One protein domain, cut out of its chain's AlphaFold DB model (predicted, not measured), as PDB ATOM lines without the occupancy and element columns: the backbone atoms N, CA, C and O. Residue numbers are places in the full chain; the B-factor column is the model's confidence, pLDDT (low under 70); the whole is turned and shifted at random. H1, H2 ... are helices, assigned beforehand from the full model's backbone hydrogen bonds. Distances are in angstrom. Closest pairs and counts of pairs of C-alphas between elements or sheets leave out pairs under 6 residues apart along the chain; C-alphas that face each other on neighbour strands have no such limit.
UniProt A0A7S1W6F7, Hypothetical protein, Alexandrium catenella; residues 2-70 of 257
ATOM      1  N   LEU A   2      12.542 -23.940   8.149       76.75
ATOM      2  CA  LEU A   2      11.742 -23.065   7.273       76.75
ATOM      3  C   LEU A   2      12.530 -21.806   6.871       76.75
ATOM      4  O   LEU A   2      12.512 -21.443   5.704       76.75
ATOM      5  N   ALA A   3      13.294 -21.226   7.802       85.88
ATOM      6  CA  ALA A   3      14.172 -20.085   7.553       85.88
ATOM      7  C   ALA A   3      15.182 -20.341   6.414       85.88
ATOM      8  O   ALA A   3      15.241 -19.573   5.462       85.88
ATOM      9  N   GLN A   4      15.900 -21.473   6.423       84.19
ATOM     10  CA  GLN A   4      16.834 -21.815   5.331       84.19
ATOM     11  C   GLN A   4      16.144 -21.934   3.969       84.19
ATOM     12  O   GLN A   4      16.697 -21.520   2.957       84.19
ATOM     13  N   VAL A   5      14.922 -22.479   3.935       81.06
ATOM     14  CA  VAL A   5      14.118 -22.565   2.702       81.06
ATOM     15  C   VAL A   5      13.741 -21.170   2.181       81.06
ATOM     16  O   VAL A   5      13.451 -21.015   0.998       81.06
ATOM     17  N   ARG A   6      13.768 -20.145   3.039       83.31
ATOM     18  CA  ARG A   6      13.538 -18.735   2.691       83.31
ATOM     19  C   ARG A   6      14.822 -17.953   2.416       83.31
ATOM     20  O   ARG A   6      14.755 -16.746   2.249       83.31
ATOM     21  N   GLY A   7      15.969 -18.628   2.327       88.88
ATOM     22  CA  GLY A   7      17.253 -17.984   2.044       88.88
ATOM     23  C   GLY A   7      17.925 -17.361   3.267       88.88
ATOM     24  O   GLY A   7      18.954 -16.705   3.119       88.88
ATOM     25  N   GLU A   8      17.392 -17.591   4.469       92.62
ATOM     26  CA  GLU A   8      18.017 -17.110   5.696       92.62
ATOM     27  C   GLU A   8      19.344 -17.822   5.967       92.62
ATOM     28  O   GLU A   8      19.469 -19.049   5.838       92.62
ATOM     29  N   ARG A   9      20.329 -17.049   6.426       95.25
ATOM     30  CA  ARG A   9      21.619 -17.556   6.887       95.25
ATOM     31  C   ARG A   9      21.542 -17.762   8.390       95.25
ATOM     32  O   ARG A   9      21.518 -16.818   9.172       95.25
ATOM     33  N   LEU A  10      21.459 -19.025   8.782       94.50
ATOM     34  CA  LEU A  10      21.385 -19.418  10.181       94.50
ATOM     35  C   LEU A  10      22.672 -19.054  10.925       94.50
ATOM     36  O   LEU A  10      23.759 -19.383  10.442       94.50
ATOM     37  N   ILE A  11      22.532 -18.474  12.118       95.56
ATOM     38  CA  ILE A  11      23.644 -18.376  13.065       95.56
ATOM     39  C   ILE A  11      24.166 -19.783  13.386       95.56
ATOM     40  O   ILE A  11      23.391 -20.741  13.487       95.56
ATOM     41  N   LYS A  12      25.484 -19.933  13.509       94.69
ATOM     42  CA  LYS A  12      26.143 -21.195  13.846       94.69
ATOM     43  C   LYS A  12      26.844 -21.087  15.206       94.69
ATOM     44  O   LYS A  12      27.296 -19.997  15.548       94.69
ATOM     45  N   PRO A  13      26.972 -22.214  15.931       92.56
ATOM     46  CA  PRO A  13      26.338 -23.508  15.683       92.56
ATOM     47  C   PRO A  13      24.860 -23.468  16.078       92.56
ATOM     48  O   PRO A  13      24.496 -22.901  17.102       92.56
ATOM     49  N   MET A  14      23.990 -24.106  15.294       88.25
ATOM     50  CA  MET A  14      22.577 -24.190  15.656       88.25
ATOM     51  C   MET A  14      21.942 -25.509  15.225       88.25
ATOM     52  O   MET A  14      22.094 -25.947  14.084       88.25
ATOM     53  N   SER A  15      21.194 -26.118  16.146       85.50
ATOM     54  CA  SER A  15      20.460 -27.370  15.942       85.50
ATOM     55  C   SER A  15      19.074 -27.293  16.583       85.50
ATOM     56  O   SER A  15      18.962 -27.103  17.791       85.50
ATOM     57  N   ASN A  16      18.011 -27.431  15.779       78.56
ATOM     58  CA  ASN A  16      16.609 -27.422  16.233       78.56
ATOM     59  C   ASN A  16      16.262 -26.280  17.221       78.56
ATOM     60  O   ASN A  16      15.663 -26.549  18.251       78.56
ATOM     61  N   CYS A  17      16.679 -25.038  16.947       83.44
ATOM     62  CA  CYS A  17      16.503 -23.858  17.828       83.44
ATOM     63  C   CYS A  17      17.455 -23.760  19.033       83.44
ATOM     64  O   CYS A  17      17.314 -22.862  19.850       83.44
ATOM     65  N   ASN A  18      18.440 -24.647  19.153       85.88
ATOM     66  CA  ASN A  18      19.464 -24.557  20.186       85.88
ATOM     67  C   ASN A  18      20.741 -23.987  19.574       85.88
ATOM     68  O   ASN A  18      21.274 -24.578  18.631       85.88
ATOM     69  N   ASN A  19      21.253 -22.895  20.137       88.75
ATOM     70  CA  ASN A  19      22.613 -22.427  19.895       88.75
ATOM     71  C   ASN A  19      23.401 -22.520  21.216       88.75
ATOM     72  O   ASN A  19      23.183 -21.694  22.106       88.75
ATOM     73  N   PRO A  20      24.279 -23.529  21.385       84.69
ATOM     74  CA  PRO A  20      25.006 -23.739  22.635       84.69
ATOM     75  C   PRO A  20      26.034 -22.642  22.932       84.69
ATOM     76  O   PRO A  20      26.363 -22.443  24.100       84.69
ATOM     77  N   GLU A  21      26.522 -21.920  21.919       85.00
ATOM     78  CA  GLU A  21      27.424 -20.778  22.127       85.00
ATOM     79  C   GLU A  21      26.669 -19.591  22.730       85.00
ATOM     80  O   GLU A  21      27.191 -18.885  23.586       85.00
ATOM     81  N   PHE A  22      25.406 -19.415  22.334       87.19
ATOM     82  CA  PHE A  22      24.556 -18.313  22.794       87.19
ATOM     83  C   PHE A  22      23.740 -18.699  24.035       87.19
ATOM     84  O   PHE A  22      23.070 -17.863  24.643       87.19
ATOM     85  N   GLN A  23      23.814 -19.979  24.408       85.31
ATOM     86  CA  GLN A  23      23.032 -20.620  25.459       85.31
ATOM     87  C   GLN A  23      21.526 -20.525  25.227       85.31
ATOM     88  O   GLN A  23      20.734 -20.368  26.151       85.31
ATOM     89  N   ASP A  24      21.135 -20.647  23.966       86.25
ATOM     90  CA  ASP A  24      19.752 -20.544  23.504       86.25
ATOM     91  C   ASP A  24      18.976 -21.860  23.633       86.25
ATOM     92  O   ASP A  24      17.881 -22.017  23.089       86.25
ATOM     93  N   SER A  25      19.540 -22.817  24.373       82.75
ATOM     94  CA  SER A  25      18.937 -24.121  24.598       82.75
ATOM     95  C   SER A  25      18.073 -24.171  25.849       82.75
ATOM     96  O   SER A  25      18.484 -23.750  26.933       82.75
ATOM     97  N   TYR A  26      16.924 -24.843  25.740       75.38
ATOM     98  CA  TYR A  26      16.087 -25.177  26.892       75.38
ATOM     99  C   TYR A  26      16.839 -25.978  27.976       75.38
ATOM    100  O   TYR A  26      16.433 -25.945  29.138       75.38
ATOM    101  N   GLN A  27      17.926 -26.676  27.620       73.06
ATOM    102  CA  GLN A  27      18.749 -27.460  28.547       73.06
ATOM    103  C   GLN A  27      19.726 -26.598  29.360       73.06
ATOM    104  O   GLN A  27      20.157 -27.006  30.432       73.06
ATOM    105  N   GLN A  28      20.056 -25.390  28.895       68.88
ATOM    106  CA  GLN A  28      21.105 -24.541  29.480       68.88
ATOM    107  C   GLN A  28      20.550 -23.417  30.372       68.88
ATOM    108  O   GLN A  28      21.236 -22.439  30.658       68.88
ATOM    109  N   ARG A  29      19.318 -23.564  30.876       64.50
ATOM    110  CA  ARG A  29      18.584 -22.533  31.643       64.50
ATOM    111  C   ARG A  29      19.250 -22.069  32.950       64.50
ATOM    112  O   ARG A  29      18.779 -21.098  33.551       64.50
ATOM    113  N   ASN A  30      20.282 -22.759  33.442       58.16
ATOM    114  CA  ASN A  30      20.689 -22.630  34.842       58.16
ATOM    115  C   ASN A  30      22.071 -22.028  35.122       58.16
ATOM    116  O   ASN A  30      22.250 -21.575  36.248       58.16
ATOM    117  N   GLU A  31      23.012 -21.947  34.178       62.84
ATOM    118  CA  GLU A  31      24.425 -21.867  34.611       62.84
ATOM    119  C   GLU A  31      25.276 -20.747  34.012       62.84
ATOM    120  O   GLU A  31      26.364 -20.488  34.524       62.84
ATOM    121  N   ARG A  32      24.817 -20.029  32.982       64.06
ATOM    122  CA  ARG A  32      25.615 -18.954  32.375       64.06
ATOM    123  C   ARG A  32      24.756 -17.753  31.940       64.06
ATOM    124  O   ARG A  32      23.520 -17.814  31.895       64.06
ATOM    125  N   LEU A  33      25.429 -16.613  31.761       72.50
ATOM    126  CA  LEU A  33      24.853 -15.392  31.199       72.50
ATOM    127  C   LEU A  33      24.731 -15.587  29.683       72.50
ATOM    128  O   LEU A  33      25.694 -16.034  29.050       72.50
ATOM    129  N   HIS A  34      23.559 -15.281  29.122       82.88
ATOM    130  CA  HIS A  34      23.416 -15.214  27.669       82.88
ATOM    131  C   HIS A  34      24.260 -14.053  27.142       82.88
ATOM    132  O   HIS A  34      24.482 -13.073  27.859       82.88
ATOM    133  N   LEU A  35      24.681 -14.159  25.880       89.44
ATOM    134  CA  LEU A  35      25.263 -13.021  25.174       89.44
ATOM    135  C   LEU A  35      24.320 -11.824  25.283       89.44
ATOM    136  O   LEU A  35      23.110 -11.982  25.086       89.44
ATOM    137  N   ASN A  36      24.877 -10.659  25.596       92.38
ATOM    138  CA  ASN A  36      24.119  -9.414  25.568       92.38
ATOM    139  C   ASN A  36      23.822  -8.979  24.122       92.38
ATOM    140  O   ASN A  36      24.311  -9.575  23.158       92.38
ATOM    141  N   CYS A  37      23.019  -7.929  23.964       94.50
ATOM    142  CA  CYS A  37      22.592  -7.462  22.645       94.50
ATOM    143  C   CYS A  37      23.751  -7.074  21.725       94.50
ATOM    144  O   CYS A  37      23.769  -7.483  20.564       94.50
ATOM    145  N   THR A  38      24.758  -6.382  22.257       95.62
ATOM    146  CA  THR A  38      25.956  -5.989  21.506       95.62
ATOM    147  C   THR A  38      26.733  -7.212  21.020       95.62
ATOM    148  O   THR A  38      27.125  -7.284  19.858       95.62
ATOM    149  N   GLU A  39      26.931  -8.201  21.891       94.88
ATOM    150  CA  GLU A  39      27.639  -9.440  21.555       94.88
ATOM    151  C   GLU A  39      26.872 -10.276  20.525       94.88
ATOM    152  O   GLU A  39      27.473 -10.814  19.593       94.88
ATOM    153  N   ARG A  40      25.540 -10.356  20.649       94.56
ATOM    154  CA  ARG A  40      24.685 -11.023  19.658       94.56
ATOM    155  C   ARG A  40      24.776 -10.358  18.298       94.56
ATOM    156  O   ARG A  40      24.945 -11.066  17.307       94.56
ATOM    157  N   LEU A  41      24.656  -9.034  18.244       96.25
ATOM    158  CA  LEU A  41      24.732  -8.286  16.993       96.25
ATOM    159  C   LEU A  41      26.085  -8.516  16.313       96.25
ATOM    160  O   LEU A  41      26.121  -8.937  15.158       96.25
ATOM    161  N   ALA A  42      27.183  -8.385  17.063       96.75
ATOM    162  CA  ALA A  42      28.527  -8.640  16.553       96.75
ATOM    163  C   ALA A  42      28.689 -10.075  16.019       96.75
ATOM    164  O   ALA A  42      29.306 -10.293  14.974       96.75
ATOM    165  N   ALA A  43      28.111 -11.071  16.698       95.81
ATOM    166  CA  ALA A  43      28.158 -12.455  16.239       95.81
ATOM    167  C   ALA A  43      27.346 -12.677  14.948       95.81
ATOM    168  O   ALA A  43      27.783 -13.425  14.069       95.81
ATOM    169  N   PHE A  44      26.197 -12.011  14.796       96.94
ATOM    170  CA  PHE A  44      25.424 -12.034  13.551       96.94
ATOM    171  C   PHE A  44      26.189 -11.387  12.396       96.94
ATOM    172  O   PHE A  44      26.279 -11.983  11.323       96.94
ATOM    173  N   GLU A  45      26.786 -10.218  12.619       97.44
ATOM    174  CA  GLU A  45      27.583  -9.511  11.613       97.44
ATOM    175  C   GLU A  45      28.783 -10.345  11.158       97.44
ATOM    176  O   GLU A  45      28.976 -10.548   9.957       97.44
ATOM    177  N   MET A  46      29.538 -10.899  12.111       97.75
ATOM    178  CA  MET A  46      30.731 -11.707  11.850       97.75
ATOM    179  C   MET A  46      30.426 -12.964  11.031       97.75
ATOM    180  O   MET A  46      31.206 -13.351  10.165       97.75
ATOM    181  N   GLN A  47      29.289 -13.611  11.294       97.44
ATOM    182  CA  GLN A  47      28.875 -14.813  10.566       97.44
ATOM    183  C   GLN A  47      28.041 -14.500   9.320       97.44
ATOM    184  O   GLN A  47      27.605 -15.418   8.618       97.44
ATOM    185  N   HIS A  48      27.774 -13.217   9.061       97.25
ATOM    186  CA  HIS A  48      26.764 -12.758   8.117       97.25
ATOM    187  C   HIS A  48      25.409 -13.455   8.320       97.25
ATOM    188  O   HIS A  48      24.690 -13.694   7.349       97.25
ATOM    189  N   ALA A  49      25.061 -13.830   9.549       96.88
ATOM    190  CA  ALA A  49      23.803 -14.495   9.849       96.88
ATOM    191  C   ALA A  49      22.629 -13.512   9.733       96.88
ATOM    192  O   ALA A  49      22.778 -12.308   9.916       96.88
ATOM    193  N   THR A  50      21.453 -14.038   9.420       95.88
ATOM    194  CA  THR A  50      20.197 -13.278   9.320       95.88
ATOM    195  C   THR A  50      19.082 -13.900  10.154       95.88
ATOM    196  O   THR A  50      18.029 -13.296  10.315       95.88
ATOM    197  N   TRP A  51      19.306 -15.088  10.730       94.94
ATOM    198  CA  TRP A  51      18.288 -15.780  11.510       94.94
ATOM    199  C   TRP A  51      18.863 -16.581  12.676       94.94
ATOM    200  O   TRP A  51      19.848 -17.311  12.534       94.94
ATOM    201  N   SER A  52      18.161 -16.513  13.805       94.31
ATOM    202  CA  SER A  52      18.282 -17.429  14.938       94.31
ATOM    203  C   SER A  52      16.890 -17.738  15.490       94.31
ATOM    204  O   SER A  52      15.940 -16.988  15.270       94.31
ATOM    205  N   ALA A  53      16.781 -18.835  16.228       92.19
ATOM    206  CA  ALA A  53      15.663 -19.118  17.111       92.19
ATOM    207  C   ALA A  53      16.216 -19.643  18.429       92.19
ATOM    208  O   ALA A  53      17.297 -20.232  18.453       92.19
ATOM    209  N   PHE A  54      15.465 -19.442  19.503       89.44
ATOM    210  CA  PHE A  54      15.877 -19.836  20.838       89.44
ATOM    211  C   PHE A  54      14.669 -20.238  21.686       89.44
ATOM    212  O   PHE A  54      13.562 -19.733  21.496       89.44
ATOM    213  N   GLU A  55      14.881 -21.167  22.619       86.31
ATOM    214  CA  GLU A  55      13.830 -21.785  23.447       86.31
ATOM    215  C   GLU A  55      14.056 -21.517  24.945       86.31
ATOM    216  O   GLU A  55      13.900 -22.386  25.814       86.31
ATOM    217  N   VAL A  56      14.450 -20.280  25.251       90.38
ATOM    218  CA  VAL A  56      14.810 -19.804  26.593       90.38
ATOM    219  C   VAL A  56      13.960 -18.601  27.006       90.38
ATOM    220  O   VAL A  56      13.404 -17.924  26.138       90.38
ATOM    221  N   PRO A  57      13.812 -18.335  28.319       93.38
ATOM    222  CA  PRO A  57      13.145 -17.127  28.779       93.38
ATOM    223  C   PRO A  57      13.815 -15.860  28.227       93.38
ATOM    224  O   PRO A  57      15.042 -15.782  28.163       93.38
ATOM    225  N   LEU A  58      13.004 -14.873  27.857       93.56
ATOM    226  CA  LEU A  58      13.449 -13.581  27.353       93.56
ATOM    227  C   LEU A  58      13.882 -12.666  28.490       93.56
ATOM    228  O   LEU A  58      13.121 -12.371  29.409       93.56
ATOM    229  N   GLU A  59      15.101 -12.177  28.384       91.88
ATOM    230  CA  GLU A  59      15.726 -11.241  29.296       91.88
ATOM    231  C   GLU A  59      16.099  -9.979  28.525       91.88
ATOM    232  O   GLU A  59      16.904  -9.995  27.588       91.88
ATOM    233  N   GLU A  60      15.482  -8.873  28.926       89.75
ATOM    234  CA  GLU A  60      15.746  -7.562  28.357       89.75
ATOM    235  C   GLU A  60      17.206  -7.147  28.566       89.75
ATOM    236  O   GLU A  60      17.758  -7.306  29.654       89.75
ATOM    237  N   GLY A  61      17.838  -6.648  27.500       86.88
ATOM    238  CA  GLY A  61      19.259  -6.285  27.498       86.88
ATOM    239  C   GLY A  61      20.214  -7.479  27.390       86.88
ATOM    240  O   GLY A  61      21.420  -7.282  27.244       86.88
ATOM    241  N   SER A  62      19.691  -8.708  27.427       90.25
ATOM    242  CA  SER A  62      20.464  -9.932  27.240       90.25
ATOM    243  C   SER A  62      20.120 -10.596  25.904       90.25
ATOM    244  O   SER A  62      20.706 -10.252  24.882       90.25
ATOM    245  N   ASN A  63      19.133 -11.495  25.871       90.62
ATOM    246  CA  ASN A  63      18.699 -12.190  24.653       90.62
ATOM    247  C   ASN A  63      17.470 -11.544  23.974       90.62
ATOM    248  O   ASN A  63      17.042 -12.004  22.911       90.62
ATOM    249  N   PHE A  64      16.929 -10.464  24.551       95.38
ATOM    250  CA  PHE A  64      15.869  -9.651  23.959       95.38
ATOM    251  C   PHE A  64      16.339  -8.215  23.693       95.38
ATOM    252  O   PHE A  64      16.522  -7.422  24.619       95.38
ATOM    253  N   CYS A  65      16.497  -7.901  22.408       95.94
ATOM    254  CA  CYS A  65      17.231  -6.756  21.875       95.94
ATOM    255  C   CYS A  65      16.367  -6.007  20.850       95.94
ATOM    256  O   CYS A  65      16.638  -6.054  19.646       95.94
ATOM    257  N   PRO A  66      15.253  -5.396  21.297       95.56
ATOM    258  CA  PRO A  66      14.376  -4.651  20.399       95.56
ATOM    259  C   PRO A  66      15.156  -3.514  19.728       95.56
ATOM    260  O   PRO A  66      15.924  -2.814  20.383       95.56
ATOM    261  N   GLY A  67      14.934  -3.313  18.432       95.25
ATOM    262  CA  GLY A  67      15.629  -2.293  17.641       95.25
ATOM    263  C   GLY A  67      16.857  -2.813  16.894       95.25
ATOM    264  O   GLY A  67      17.110  -2.338  15.791       95.25
ATOM    265  N   ASP A  68      17.546  -3.828  17.424       96.38
ATOM    266  CA  ASP A  68      18.655  -4.495  16.722       96.38
ATOM    267  C   ASP A  68      18.168  -5.682  15.874       96.38
ATOM    268  O   ASP A  68      18.719  -5.975  14.814       96.38
ATOM    269  N   PHE A  69      17.113  -6.367  16.330       96.12
ATOM    270  CA  PHE A  69      16.541  -7.534  15.657       96.12
ATOM    271  C   PHE A  69      15.025  -7.424  15.514       96.12
ATOM    272  O   PHE A  69      14.347  -6.869  16.381       96.12
ATOM    273  N   TYR A  70      14.504  -8.049  14.455       95.81
ATOM    274  CA  TYR A  70      13.077  -8.315  14.316       95.81
ATOM    275  C   TYR A  70      12.693  -9.586  15.080       95.81
ATOM    276  O   TYR A  70      13.305 -10.644  14.907       95.81
TER     277      TYR A  70
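This is residues 2 to 70 of the 257 residues of the protein "Hypothetical protein" of Alexandrium catenella (UniProt A0A7S1W6F7). This is a domain of little regular structure, mostly looping chain, with one helix, H2, along one side and the small helical turn H1 at one end of the long axis. Residues 6 to 36 run from H1 out to the other end, at residues 28 to 32, and back to H2; residues 47 to 70 swing away from H2 and fold back, bringing Cys 65 beside it. The printed part has 69 residues with two named helices, H1 then H2, and no named strand. Its class is all helix, though named elements hold only 14 residues. It is compact, radius of gyration of the C-alphas 11.5 A, and rounded, spanning 33 by 25 by 18 A.

H2, residues 37 to 46, measures 14.2 A from C-alpha 37 at (22.592, -7.462, 22.645) to C-alpha 46 at (30.731, -11.707, 11.850). H1, residues 2 to 5, begins at C-alpha 2, (11.742, -23.065, 7.273).

H2 and H1 are apart. Every O i to N i+4 pair in H2 is within hydrogen-bond range; H1 is too short for one.

The C-alphas farthest apart, Arg 6 and Glu 31, are 33.9 A apart. The H1 to H2 link is long, 31 residues. The printed part has no cut. Residues 28 to 32 have pLDDT under 70.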